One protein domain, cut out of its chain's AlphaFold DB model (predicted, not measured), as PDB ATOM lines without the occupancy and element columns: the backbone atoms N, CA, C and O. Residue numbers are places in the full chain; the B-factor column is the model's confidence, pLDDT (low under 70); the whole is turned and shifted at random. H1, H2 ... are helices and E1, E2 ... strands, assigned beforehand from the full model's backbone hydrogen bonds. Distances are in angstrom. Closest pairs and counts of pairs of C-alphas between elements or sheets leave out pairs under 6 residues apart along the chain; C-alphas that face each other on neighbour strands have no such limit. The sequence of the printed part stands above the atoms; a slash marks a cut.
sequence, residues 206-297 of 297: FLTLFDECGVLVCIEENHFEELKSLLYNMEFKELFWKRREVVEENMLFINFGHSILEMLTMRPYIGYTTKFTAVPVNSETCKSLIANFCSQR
ATOM      1  N   PHE A 206      45.265 174.109   3.349       75.44
ATOM      2  CA  PHE A 206      45.015 173.145   4.420       75.44
ATOM      3  C   PHE A 206      46.145 173.149   5.457       75.44
ATOM      4  O   PHE A 206      45.862 173.282   6.644       75.44
ATOM      5  N   LEU A 207      47.405 173.072   5.014       76.62
ATOM      6  CA  LEU A 207      48.572 173.078   5.900       76.62
ATOM      7  C   LEU A 207      48.661 174.376   6.711       76.62
ATOM      8  O   LEU A 207      48.784 174.301   7.928       76.62
ATOM      9  N   THR A 208      48.495 175.549   6.081       83.75
ATOM     10  CA  THR A 208      48.438 176.829   6.809       83.75
ATOM     11  C   THR A 208      47.284 176.837   7.814       83.75
ATOM     12  O   THR A 208      47.502 177.138   8.976       83.75
ATOM     13  N   LEU A 209      46.058 176.475   7.418       82.12
ATOM     14  CA  LEU A 209      44.914 176.487   8.341       82.12
ATOM     15  C   LEU A 209      45.083 175.505   9.509       82.12
ATOM     16  O   LEU A 209      44.638 175.801  10.613       82.12
ATOM     17  N   PHE A 210      45.723 174.355   9.291       76.81
ATOM     18  CA  PHE A 210      46.024 173.418  10.368       76.81
ATOM     19  C   PHE A 210      47.158 173.926  11.271       76.81
ATOM     20  O   PHE A 210      47.089 173.748  12.481       76.81
ATOM     21  N   ASP A 211      48.161 174.610  10.724       86.38
ATOM     22  CA  ASP A 211      49.229 175.230  11.518       86.38
ATOM     23  C   ASP A 211      48.724 176.398  12.380       86.38
ATOM     24  O   ASP A 211      49.129 176.562  13.522       86.38
ATOM     25  N   GLU A 212      47.763 177.167  11.869       89.75
ATOM     26  CA  GLU A 212      47.135 178.282  12.581       89.75
ATOM     27  C   GLU A 212      46.112 177.812  13.632       89.75
ATOM     28  O   GLU A 212      46.098 178.298  14.765       89.75
ATOM     29  N   CYS A 213      45.223 176.878  13.265       86.12
ATOM     30  CA  CYS A 213      44.074 176.492  14.090       86.12
ATOM     31  C   CYS A 213      43.730 174.988  14.096       86.12
ATOM     32  O   CYS A 213      42.567 174.612  14.270       86.12
ATOM     33  N   GLY A 214      44.729 174.124  13.915       82.06
ATOM     34  CA  GLY A 214      44.592 172.668  13.920       82.06
ATOM     35  C   GLY A 214      44.518 172.026  15.307       82.06
ATOM     36  O   GLY A 214      45.198 172.426  16.250       82.06
ATOM     37  N   VAL A 215      43.735 170.957  15.413       80.94
ATOM     38  CA  VAL A 215      43.682 170.037  16.554       80.94
ATOM     39  C   VAL A 215      43.827 168.612  16.026       80.94
ATOM     40  O   VAL A 215      43.081 168.176  15.149       80.94
ATOM     41  N   LEU A 216      44.788 167.871  16.562       78.06
ATOM     42  CA  LEU A 216      44.889 166.436  16.347       78.06
ATOM     43  C   LEU A 216      43.970 165.736  17.353       78.06
ATOM     44  O   LEU A 216      44.099 165.937  18.561       78.06
ATOM     45  N   VAL A 217      43.036 164.933  16.852       80.94
ATOM     46  CA  VAL A 217      42.113 164.148  17.675       80.94
ATOM     47  C   VAL A 217      42.561 162.697  17.619       80.94
ATOM     48  O   VAL A 217      42.263 161.970  16.674       80.94
ATOM     49  N   CYS A 218      43.325 162.291  18.621       78.25
ATOM     50  CA  CYS A 218      43.686 160.897  18.815       78.25
ATOM     51  C   CYS A 218      42.467 160.158  19.365       78.25
ATOM     52  O   CYS A 218      41.883 160.603  20.354       78.25
ATOM     53  N   ILE A 219      42.086 159.047  18.740       81.38
ATOM     54  CA  ILE A 219      40.980 158.198  19.186       81.38
ATOM     55  C   ILE A 219      41.498 156.765  19.300       81.38
ATOM     56  O   ILE A 219      42.254 156.308  18.443       81.38
ATOM     57  N   GLU A 220      41.097 156.072  20.358       86.25
ATOM     58  CA  GLU A 220      41.366 154.651  20.562       86.25
ATOM     59  C   GLU A 220      40.875 153.812  19.360       86.25
ATOM     60  O   GLU A 220      39.804 154.065  18.803       86.25
ATOM     61  N   GLU A 221      41.683 152.849  18.910       84.44
ATOM     62  CA  GLU A 221      41.483 152.147  17.633       84.44
ATOM     63  C   GLU A 221      40.163 151.363  17.512       84.44
ATOM     64  O   GLU A 221      39.565 151.355  16.435       84.44
ATOM     65  N   ASN A 222      39.655 150.777  18.601       93.00
ATOM     66  CA  ASN A 222      38.382 150.050  18.621       93.00
ATOM     67  C   ASN A 222      37.177 151.005  18.571       93.00
ATOM     68  O   ASN A 222      36.120 150.646  18.049       93.00
ATOM     69  N   HIS A 223      37.343 152.235  19.063       91.44
ATOM     70  CA  HIS A 223      36.329 153.293  19.012       91.44
ATOM     71  C   HIS A 223      36.481 154.252  17.813       91.44
ATOM     72  O   HIS A 223      35.635 155.134  17.625       91.44
ATOM     73  N   PHE A 224      37.526 154.088  16.988       84.50
ATOM     74  CA  PHE A 224      37.930 155.062  15.968       84.50
ATOM     75  C   PHE A 224      36.800 155.432  15.006       84.50
ATOM     76  O   PHE A 224      36.423 156.600  14.951       84.50
ATOM     77  N   GLU A 225      36.235 154.475  14.263       91.00
ATOM     78  CA  GLU A 225      35.245 154.784  13.217       91.00
ATOM     79  C   GLU A 225      33.914 155.317  13.778       91.00
ATOM     80  O   GLU A 225      33.314 156.205  13.172       91.00
ATOM     81  N   GLU A 226      33.475 154.854  14.955       95.62
ATOM     82  CA  GLU A 226      32.252 155.360  15.596       95.62
ATOM     83  C   GLU A 226      32.409 156.831  16.012       95.62
ATOM     84  O   GLU A 226      31.633 157.693  15.587       95.62
ATOM     85  N   LEU A 227      33.435 157.142  16.811       90.88
ATOM     86  CA  LEU A 227      33.621 158.487  17.365       90.88
ATOM     87  C   LEU A 227      34.054 159.494  16.289       90.88
ATOM     88  O   LEU A 227      33.618 160.646  16.310       90.88
ATOM     89  N   LYS A 228      34.837 159.054  15.295       88.88
ATOM     90  CA  LYS A 228      35.151 159.820  14.077       88.88
ATOM     91  C   LYS A 228      33.890 160.159  13.287       88.88
ATOM     92  O   LYS A 228      33.751 161.309  12.882       88.88
ATOM     93  N   SER A 229      32.969 159.213  13.083       91.62
ATOM     94  CA  SER A 229      31.712 159.478  12.366       91.62
ATOM     95  C   SER A 229      30.916 160.594  13.051       91.62
ATOM     96  O   SER A 229      30.623 161.615  12.427       91.62
ATOM     97  N   LEU A 230      30.695 160.480  14.368       92.56
ATOM     98  CA  LEU A 230      30.008 161.508  15.162       92.56
ATOM     99  C   LEU A 230      30.714 162.875  15.096       92.56
ATOM    100  O   LEU A 230      30.061 163.914  14.978       92.56
ATOM    101  N   LEU A 231      32.050 162.886  15.152       87.69
ATOM    102  CA  LEU A 231      32.857 164.105  15.093       87.69
ATOM    103  C   LEU A 231      32.764 164.799  13.721       87.69
ATOM    104  O   LEU A 231      32.581 166.015  13.662       87.69
ATOM    105  N   TYR A 232      32.854 164.042  12.621       84.62
ATOM    106  CA  TYR A 232      32.819 164.576  11.251       84.62
ATOM    107  C   TYR A 232      31.398 164.973  10.810       84.62
ATOM    108  O   TYR A 232      31.244 165.953  10.080       84.62
ATOM    109  N   ASN A 233      30.361 164.293  11.309       91.94
ATOM    110  CA  ASN A 233      28.955 164.668  11.106       91.94
ATOM    111  C   ASN A 233      28.513 165.868  11.971       91.94
ATOM    112  O   ASN A 233      27.382 166.334  11.841       91.94
ATOM    113  N   MET A 234      29.391 166.382  12.843       90.00
ATOM    114  CA  MET A 234      29.102 167.444  13.820       90.00
ATOM    115  C   MET A 234      28.003 167.070  14.832       90.00
ATOM    116  O   MET A 234      27.294 167.934  15.356       90.00
ATOM    117  N   GLU A 235      27.882 165.785  15.174       93.56
ATOM    118  CA  GLU A 235      26.928 165.248  16.155       93.56
ATOM    119  C   GLU A 235      27.405 165.501  17.599       93.56
ATOM    120  O   GLU A 235      27.409 164.628  18.466       93.56
ATOM    121  N   PHE A 236      27.811 166.739  17.889       89.38
ATOM    122  CA  PHE A 236      28.491 167.137  19.123       89.38
ATOM    123  C   PHE A 236      27.684 166.868  20.402       89.38
ATOM    124  O   PHE A 236      28.272 166.643  21.456       89.38
ATOM    125  N   LYS A 237      26.346 166.840  20.328       92.31
ATOM    126  CA  LYS A 237      25.485 166.462  21.464       92.31
ATOM    127  C   LYS A 237      25.443 164.946  21.703       92.31
ATOM    128  O   LYS A 237      25.208 164.515  22.829       92.31
ATOM    129  N   GLU A 238      25.673 164.132  20.679       94.88
ATOM    130  CA  GLU A 238      25.872 162.691  20.851       94.88
ATOM    131  C   GLU A 238      27.266 162.437  21.435       94.88
ATOM    132  O   GLU A 238      27.389 161.843  22.506       94.88
ATOM    133  N   LEU A 239      28.293 163.003  20.796       92.06
ATOM    134  CA  LEU A 239      29.697 162.823  21.161       92.06
ATOM    135  C   LEU A 239      30.038 163.375  22.558       92.06
ATOM    136  O   LEU A 239      30.371 162.616  23.461       92.06
ATOM    137  N   PHE A 240      29.934 164.691  22.765       87.56
ATOM    138  CA  PHE A 240      30.468 165.348  23.966       87.56
ATOM    139  C   PHE A 240      29.510 165.371  25.163       87.56
ATOM    140  O   PHE A 240      29.956 165.607  26.282       87.56
ATOM    141  N   TRP A 241      28.205 165.165  24.948       91.62
ATOM    142  CA  TRP A 241      27.214 165.217  26.030       91.62
ATOM    143  C   TRP A 241      26.740 163.831  26.466       91.62
ATOM    144  O   TRP A 241      26.852 163.500  27.642       91.62
ATOM    145  N   LYS A 242      26.222 163.005  25.547       94.56
ATOM    146  CA  LYS A 242      25.732 161.659  25.901       94.56
ATOM    147  C   LYS A 242      26.857 160.646  26.115       94.56
ATOM    148  O   LYS A 242      26.737 159.801  26.991       94.56
ATOM    149  N   ARG A 243      27.931 160.725  25.325       93.56
ATOM    150  CA  ARG A 243      29.061 159.777  25.341       93.56
ATOM    151  C   ARG A 243      30.296 160.337  26.047       93.56
ATOM    152  O   ARG A 243      31.414 159.917  25.768       93.56
ATOM    153  N   ARG A 244      30.096 161.283  26.970       92.00
ATOM    154  CA  ARG A 244      31.171 162.021  27.645       92.00
ATOM    155  C   ARG A 244      32.228 161.111  28.279       92.00
ATOM    156  O   ARG A 244      33.409 161.366  28.089       92.00
ATOM    157  N   GLU A 245      31.816 160.059  28.982       91.25
ATOM    158  CA  GLU A 245      32.729 159.091  29.615       91.25
ATOM    159  C   GLU A 245      33.601 158.388  28.562       91.25
ATOM    160  O   GLU A 245      34.822 158.375  28.675       91.25
ATOM    161  N   VAL A 246      32.997 157.937  27.454       91.62
ATOM    162  CA  VAL A 246      33.720 157.334  26.321       91.62
ATOM    163  C   VAL A 246      34.729 158.318  25.714       91.62
ATOM    164  O   VAL A 246      35.837 157.911  25.377       91.62
ATOM    165  N   VAL A 247      34.381 159.606  25.600       87.88
ATOM    166  CA  VAL A 247      35.303 160.656  25.129       87.88
ATOM    167  C   VAL A 247      36.461 160.867  26.110       87.88
ATOM    168  O   VAL A 247      37.602 160.958  25.670       87.88
ATOM    169  N   GLU A 248      36.195 160.931  27.417       86.62
ATOM    170  CA  GLU A 248      37.231 161.133  28.445       86.62
ATOM    171  C   GLU A 248      38.185 159.927  28.579       86.62
ATOM    172  O   GLU A 248      39.355 160.118  28.912       86.62
ATOM    173  N   GLU A 249      37.726 158.709  28.267       86.88
ATOM    174  CA  GLU A 249      38.527 157.475  28.319       86.88
ATOM    175  C   GLU A 249      39.230 157.097  27.002       86.88
ATOM    176  O   GLU A 249      40.252 156.411  27.045       86.88
ATOM    177  N   ASN A 250      38.699 157.505  25.841       87.12
ATOM    178  CA  ASN A 250      39.126 156.993  24.526       87.12
ATOM    179  C   ASN A 250      39.491 158.082  23.503       87.12
ATOM    180  O   ASN A 250      39.830 157.755  22.364       87.12
ATOM    181  N   MET A 251      39.419 159.369  23.863       84.19
ATOM    182  CA  MET A 251      39.809 160.476  22.982       84.19
ATOM    183  C   MET A 251      40.784 161.437  23.660       84.19
ATOM    184  O   MET A 251      40.639 161.801  24.823       84.19
ATOM    185  N   LEU A 252      41.749 161.930  22.885       78.38
ATOM    186  CA  LEU A 252      42.677 162.971  23.304       78.38
ATOM    187  C   LEU A 252      42.750 164.073  22.243       78.38
ATOM    188  O   LEU A 252      42.985 163.814  21.062       78.38
ATOM    189  N   PHE A 253      42.586 165.316  22.690       80.44
ATOM    190  CA  PHE A 253      42.588 166.511  21.850       80.44
ATOM    191  C   PHE A 253      43.908 167.258  22.037       80.44
ATOM    192  O   PHE A 253      44.136 167.894  23.065       80.44
ATOM    193  N   ILE A 254      44.783 167.173  21.041       75.38
ATOM    194  CA  ILE A 254      46.107 167.795  21.047       75.38
ATOM    195  C   ILE A 254      46.050 169.045  20.169       75.38
ATOM    196  O   ILE A 254      45.849 168.955  18.956       75.38
ATOM    197  N   ASN A 255      46.231 170.226  20.761       80.00
ATOM    198  CA  ASN A 255      46.290 171.464  19.990       80.00
ATOM    199  C   ASN A 255      47.599 171.548  19.190       80.00
ATOM    200  O   ASN A 255      48.686 171.486  19.765       80.00
ATOM    201  N   PHE A 256      47.478 171.747  17.878       78.19
ATOM    202  CA  PHE A 256      48.596 172.029  16.974       78.19
ATOM    203  C   PHE A 256      48.602 173.500  16.529       78.19
ATOM    204  O   PHE A 256      49.665 174.060  16.299       78.19
ATOM    205  N   GLY A 257      47.429 174.136  16.448       83.94
ATOM    206  CA  GLY A 257      47.270 175.509  15.987       83.94
ATOM    207  C   GLY A 257      47.889 176.535  16.933       83.94
ATOM    208  O   GLY A 257      47.376 176.714  18.042       83.94
ATOM    209  N   HIS A 258      48.953 177.237  16.530       84.69
ATOM    210  CA  HIS A 258      49.604 178.214  17.418       84.69
ATOM    211  C   HIS A 258      48.765 179.484  17.635       84.69
ATOM    212  O   HIS A 258      48.703 179.983  18.759       84.69
ATOM    213  N   SER A 259      48.024 179.948  16.626       86.88
ATOM    214  CA  SER A 259      47.151 181.132  16.746       86.88
ATOM    215  C   SER A 259      45.917 180.914  17.624       86.88
ATOM    216  O   SER A 259      45.386 181.875  18.179       86.88
ATOM    217  N   ILE A 260      45.473 179.664  17.820       79.94
ATOM    218  CA  ILE A 260      44.463 179.352  18.847       79.94
ATOM    219  C   ILE A 260      44.969 179.776  20.227       79.94
ATOM    220  O   ILE A 260      44.230 180.396  20.988       79.94
ATOM    221  N   LEU A 261      46.220 179.448  20.551       77.88
ATOM    222  CA  LEU A 261      46.791 179.707  21.870       77.88
ATOM    223  C   LEU A 261      46.955 181.212  22.115       77.88
ATOM    224  O   LEU A 261      46.613 181.691  23.197       77.88
ATOM    225  N   GLU A 262      47.372 181.971  21.097       78.38
ATOM    226  CA  GLU A 262      47.387 183.440  21.135       78.38
ATOM    227  C   GLU A 262      45.988 184.005  21.426       78.38
ATOM    228  O   GLU A 262      45.801 184.736  22.402       78.38
ATOM    229  N   MET A 263      44.981 183.610  20.641       73.00
ATOM    230  CA  MET A 263      43.607 184.105  20.786       73.00
ATOM    231  C   MET A 263      42.993 183.758  22.147       73.00
ATOM    232  O   MET A 263      42.361 184.614  22.768       73.00
ATOM    233  N   LEU A 264      43.212 182.537  22.646       70.06
ATOM    234  CA  LEU A 264      42.770 182.118  23.982       70.06
ATOM    235  C   LEU A 264      43.482 182.880  25.110       70.06
ATOM    236  O   LEU A 264      42.892 183.065  26.172       70.06
ATOM    237  N   THR A 265      44.718 183.339  24.884       70.69
ATOM    238  CA  THR A 265      45.477 184.144  25.855       70.69
ATOM    239  C   THR A 265      44.990 185.591  25.883       70.69
ATOM    240  O   THR A 265      44.762 186.140  26.958       70.69
ATOM    241  N   MET A 266      44.819 186.212  24.710       67.88
ATOM    242  CA  MET A 266      44.522 187.644  24.607       67.88
ATOM    243  C   MET A 266      43.028 187.973  24.710       67.88
ATOM    244  O   MET A 266      42.657 188.974  25.322       67.88
ATOM    245  N   ARG A 267      42.161 187.196  24.043       69.25
ATOM    246  CA  ARG A 267      40.728 187.505  23.861       69.25
ATOM    247  C   ARG A 267      39.865 186.231  23.793       69.25
ATOM    248  O   ARG A 267      39.235 185.979  22.763       69.25
ATOM    249  N   PRO A 268      39.797 185.425  24.868       71.88
ATOM    250  CA  PRO A 268      38.943 184.242  24.900       71.88
ATOM    251  C   PRO A 268      37.461 184.623  24.752       71.88
ATOM    252  O   PRO A 268      36.963 185.513  25.442       71.88
ATOM    253  N   TYR A 269      36.738 183.930  23.866       73.25
ATOM    254  CA  TYR A 269      35.298 184.115  23.664       73.25
ATOM    255  C   TYR A 269      34.593 182.794  23.309       73.25
ATOM    256  O   TYR A 269      35.207 181.844  22.819       73.25
ATOM    257  N   ILE A 270      33.283 182.727  23.566       73.94
ATOM    258  CA  ILE A 270      32.460 181.539  23.297       73.94
ATOM    259  C   ILE A 270      32.169 181.434  21.794       73.94
ATOM    260  O   ILE A 270      31.715 182.395  21.179       73.94
ATOM    261  N   GLY A 271      32.370 180.246  21.217       74.81
ATOM    262  CA  GLY A 271      32.148 179.994  19.788       74.81
ATOM    263  C   GLY A 271      33.414 180.040  18.929       74.81
ATOM    264  O   GLY A 271      33.312 180.097  17.704       74.81
ATOM    265  N   TYR A 272      34.603 179.992  19.538       76.12
ATOM    266  CA  TYR A 272      35.832 179.696  18.802       76.12
ATOM    267  C   TYR A 272      35.721 178.321  18.120       76.12
ATOM    268  O   TYR A 272      35.215 177.367  18.714       76.12
ATOM    269  N   THR A 273      36.191 178.207  16.877       80.81
ATOM    270  CA  THR A 273      36.189 176.942  16.123       80.81
ATOM    271  C   THR A 273      37.588 176.610  15.633       80.81
ATOM    272  O   THR A 273      38.369 177.496  15.288       80.81
ATOM    273  N   THR A 274      37.902 175.321  15.604       80.69
ATOM    274  CA  THR A 274      39.195 174.795  15.162       80.69
ATOM    275  C   THR A 274      39.012 173.966  13.893       80.69
ATOM    276  O   THR A 274      37.893 173.597  13.516       80.69
ATOM    277  N   LYS A 275      40.108 173.679  13.192       82.00
ATOM    278  CA  LYS A 275      40.160 172.576  12.228       82.00
ATOM    279  C   LYS A 275      40.694 171.357  12.951       82.00
ATOM    280  O   LYS A 275      41.570 171.487  13.794       82.00
ATOM    281  N   PHE A 276      40.183 170.177  12.635       80.75
ATOM    282  CA  PHE A 276      40.644 168.951  13.267       80.75
ATOM    283  C   PHE A 276      40.929 167.860  12.245       80.75
ATOM    284  O   PHE A 276      40.406 167.878  11.131       80.75
ATOM    285  N   THR A 277      41.758 166.904  12.649       77.94
ATOM    286  CA  THR A 277      41.933 165.630  11.953       77.94
ATOM    287  C   THR A 277      41.938 164.508  12.983       77.94
ATOM    288  O   THR A 277      42.559 164.654  14.038       77.94
ATOM    289  N   ALA A 278      41.217 163.420  12.713       79.56
ATOM    290  CA  ALA A 278      41.170 162.263  13.602       79.56
ATOM    291  C   ALA A 278      42.202 161.208  13.187       79.56
ATOM    292  O   ALA A 278      42.322 160.895  12.001       79.56
ATOM    293  N   VAL A 279      42.913 160.632  14.161       77.38
ATOM    294  CA  VAL A 279      43.870 159.534  13.946       77.38
ATOM    295  C   VAL A 279      43.614 158.381  14.922       77.38
ATOM    296  O   VAL A 279      43.317 158.644  16.091       77.38
ATOM    297  N   PRO A 280      43.722 157.116  14.474       74.44
ATOM    298  CA  PRO A 280      43.629 155.967  15.361       74.44
ATOM    299  C   PRO A 280      44.915 155.841  16.182       74.44
ATOM    300  O   PRO A 280      46.018 156.073  15.678       74.44
ATOM    301  N   VAL A 281      44.776 155.453  17.445       73.94
ATOM    302  CA  VAL A 281      45.882 155.184  18.367       73.94
ATOM    303  C   VAL A 281      45.611 153.857  19.066       73.94
ATOM    304  O   VAL A 281      44.498 153.624  19.533       73.94
ATOM    305  N   ASN A 282      46.631 152.998  19.154       76.06
ATOM    306  CA  ASN A 282      46.482 151.693  19.798       76.06
ATOM    307  C   ASN A 282      46.088 151.817  21.280       76.06
ATOM    308  O   ASN A 282      46.429 152.810  21.936       76.06
ATOM    309  N   SER A 283      45.396 150.805  21.812       79.50
ATOM    310  CA  SER A 283      44.799 150.870  23.157       79.50
ATOM    311  C   SER A 283      45.803 151.215  24.265       79.50
ATOM    312  O   SER A 283      45.479 151.972  25.181       79.50
ATOM    313  N   GLU A 284      47.022 150.667  24.206       72.62
ATOM    314  CA  GLU A 284      48.071 150.889  25.211       72.62
ATOM    315  C   GLU A 284      48.596 152.331  25.171       72.62
ATOM    316  O   GLU A 284      48.670 153.003  26.203       72.62
ATOM    317  N   THR A 285      48.885 152.843  23.973       65.06
ATOM    318  CA  THR A 285      49.357 154.220  23.774       65.06
ATOM    319  C   THR A 285      48.266 155.226  24.133       65.06
ATOM    320  O   THR A 285      48.556 156.224  24.788       65.06
ATOM    321  N   CYS A 286      47.007 154.955  23.771       67.44
ATOM    322  CA  CYS A 286      45.870 155.807  24.116       67.44
ATOM    323  C   CYS A 286      45.713 155.922  25.643       67.44
ATOM    324  O   CYS A 286      45.739 157.029  26.185       67.44
ATOM    325  N   LYS A 287      45.685 154.781  26.349       74.06
ATOM    326  CA  LYS A 287      45.603 154.729  27.819       74.06
ATOM    327  C   LYS A 287      46.807 155.378  28.497       74.06
ATOM    328  O   LYS A 287      46.620 156.119  29.454       74.06
ATOM    329  N   SER A 288      48.023 155.150  27.997       65.31
ATOM    330  CA  SER A 288      49.245 155.768  28.525       65.31
ATOM    331  C   SER A 288      49.217 157.293  28.387       65.31
ATOM    332  O   SER A 288      49.465 158.011  29.355       65.31
ATOM    333  N   LEU A 289      48.842 157.814  27.213       62.09
ATOM    334  CA  LEU A 289      48.695 159.253  26.998       62.09
ATOM    335  C   LEU A 289      47.626 159.845  27.928       62.09
ATOM    336  O   LEU A 289      47.917 160.790  28.657       62.09
ATOM    337  N   ILE A 290      46.421 159.269  27.961       65.38
ATOM    338  CA  ILE A 290      45.318 159.757  28.805       65.38
ATOM    339  C   ILE A 290      45.691 159.688  30.294       65.38
ATOM    340  O   ILE A 290      45.497 160.668  31.010       65.38
ATOM    341  N   ALA A 291      46.322 158.607  30.760       64.25
ATOM    342  CA  ALA A 291      46.810 158.496  32.135       64.25
ATOM    343  C   ALA A 291      47.861 159.568  32.469       64.25
ATOM    344  O   ALA A 291      47.788 160.179  33.535       64.25
ATOM    345  N   ASN A 292      48.795 159.861  31.558       57.53
ATOM    346  CA  ASN A 292      49.790 160.923  31.738       57.53
ATOM    347  C   ASN A 292      49.165 162.331  31.794       57.53
ATOM    348  O   ASN A 292      49.673 163.181  32.523       57.53
ATOM    349  N   PHE A 293      48.057 162.581  31.085       55.56
ATOM    350  CA  PHE A 293      47.319 163.852  31.163       55.56
ATOM    351  C   PHE A 293      46.365 163.938  32.370       55.56
ATOM    352  O   PHE A 293      46.165 165.026  32.912       55.56
ATOM    353  N   CYS A 294      45.786 162.821  32.816       49.47
ATOM    354  CA  CYS A 294      44.827 162.786  33.925       49.47
ATOM    355  C   CYS A 294      45.491 162.693  35.308       49.47
ATOM    356  O   CYS A 294      44.987 163.298  36.249       49.47
ATOM    357  N   SER A 295      46.638 162.019  35.438       41.84
ATOM    358  CA  SER A 295      47.404 161.910  36.701       41.84
ATOM    359  C   SER A 295      48.080 163.213  37.156       41.84
ATOM    360  O   SER A 295      48.705 163.244  38.213       41.84
ATOM    361  N   GLN A 296      47.961 164.285  36.367       39.62
ATOM    362  CA  GLN A 296      48.523 165.612  36.647       39.62
ATOM    363  C   GLN A 296      47.455 166.674  36.977       39.62
ATOM    364  O   GLN A 296      47.793 167.861  37.065       39.62
ATOM    365  N   ARG A 297      46.189 166.255  37.131       33.16
ATOM    366  CA  ARG A 297      45.077 167.079  37.635       33.16
ATOM    367  C   ARG A 297      45.097 167.179  39.159       33.16
ATOM    368  O   ARG A 297      45.414 166.157  39.802       33.16
TER     369      ARG A 297
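What this domain is: This is residues 206 to 297 of the 297 residues of the protein "Predicted protein" of Naegleria gruberi (UniProt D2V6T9). A narrow sheet of three strands, E2, E1 and E3, runs through the middle, with helices gathered at both its ends. H1 and H5 pair at the end where E1 and E3 begin; round the other end H2 covers one face, H6 crosses the opposite face slantwise, H4 stands beside the strands, and H3 packs on H2, off the sheet. The printed part has 92 residues, with six named helices and three named strands in the order H1 E1 H2 H3 H4 E2 H5 E3 H6. The sheet order is E2 E1 E3, mixed, and the class is mixed, helices and strands. The whole is compact, with a radius of gyration of the C-alphas of 13.8 A and spans of 36 by 31 by 26 A.

Where its parts are: E1, residues 214 to 220, is 19.5 A long and begins at C-alpha 214 (44.592, 172.668, 13.920). E3, residues 275 to 281, is 19.3 A long, and E2, residues 251 to 255, 13.1 A. H1 is residues 206 to 213, from C-alpha 206 (45.015, 173.145, 4.420), and H5 is 258 to 266, 12.9 A. H2 is 224 to 232, H3 236 to 242 and H4 244 to 250. H6, residues 283 to 294, is 16.1 A and ends at C-alpha 294 (44.827, 162.786, 33.925).

How they stand to each other: E1 is the inner strand. It is parallel to E3 at 26 degrees, with N 217 and O 277 2.9 A apart, and antiparallel to E2 at 160 degrees, with N 216 and O 254 2.8 A apart. There are three layers, helices on both faces of the sheet: H1 and H6 on one face, H2 on the other. H2, 9.0 A high, runs along the strands, over E1 and only just over E3, with 3 C-alphas there. H6, 8.9 A high, is over E2 and E1. H4 is at the sheet's level, 1.9 A; residues 286 to 290 of H6 touch it, the closest C-alphas being those of Asn 250 and Cys 286, 6.9 A. H3 touches H2 at a steep tilt of 60 degrees, the closest C-alphas being those of Leu 230 and Leu 239, 6.1 A. H1 and H5 touch at a shallow tilt of 24 degrees, the closest C-alphas being those of Glu 212 and Ser 259, 5.0 A; H5 only grazes the sheet with residues 258 to 261. Every O i to N i+4 pair is within hydrogen-bond range in H1, H2, H4, H5 and H6; in H3, 2 of 3 are.

The domain as a whole: The two C-alphas farthest apart, those of Asn 222 and Met 266, are 38.6 A apart. The printed part has no cut and no long link. Its mean pLDDT is 79.4; residues 266 to 267, 285 to 286 and 288 to 297 are under 70.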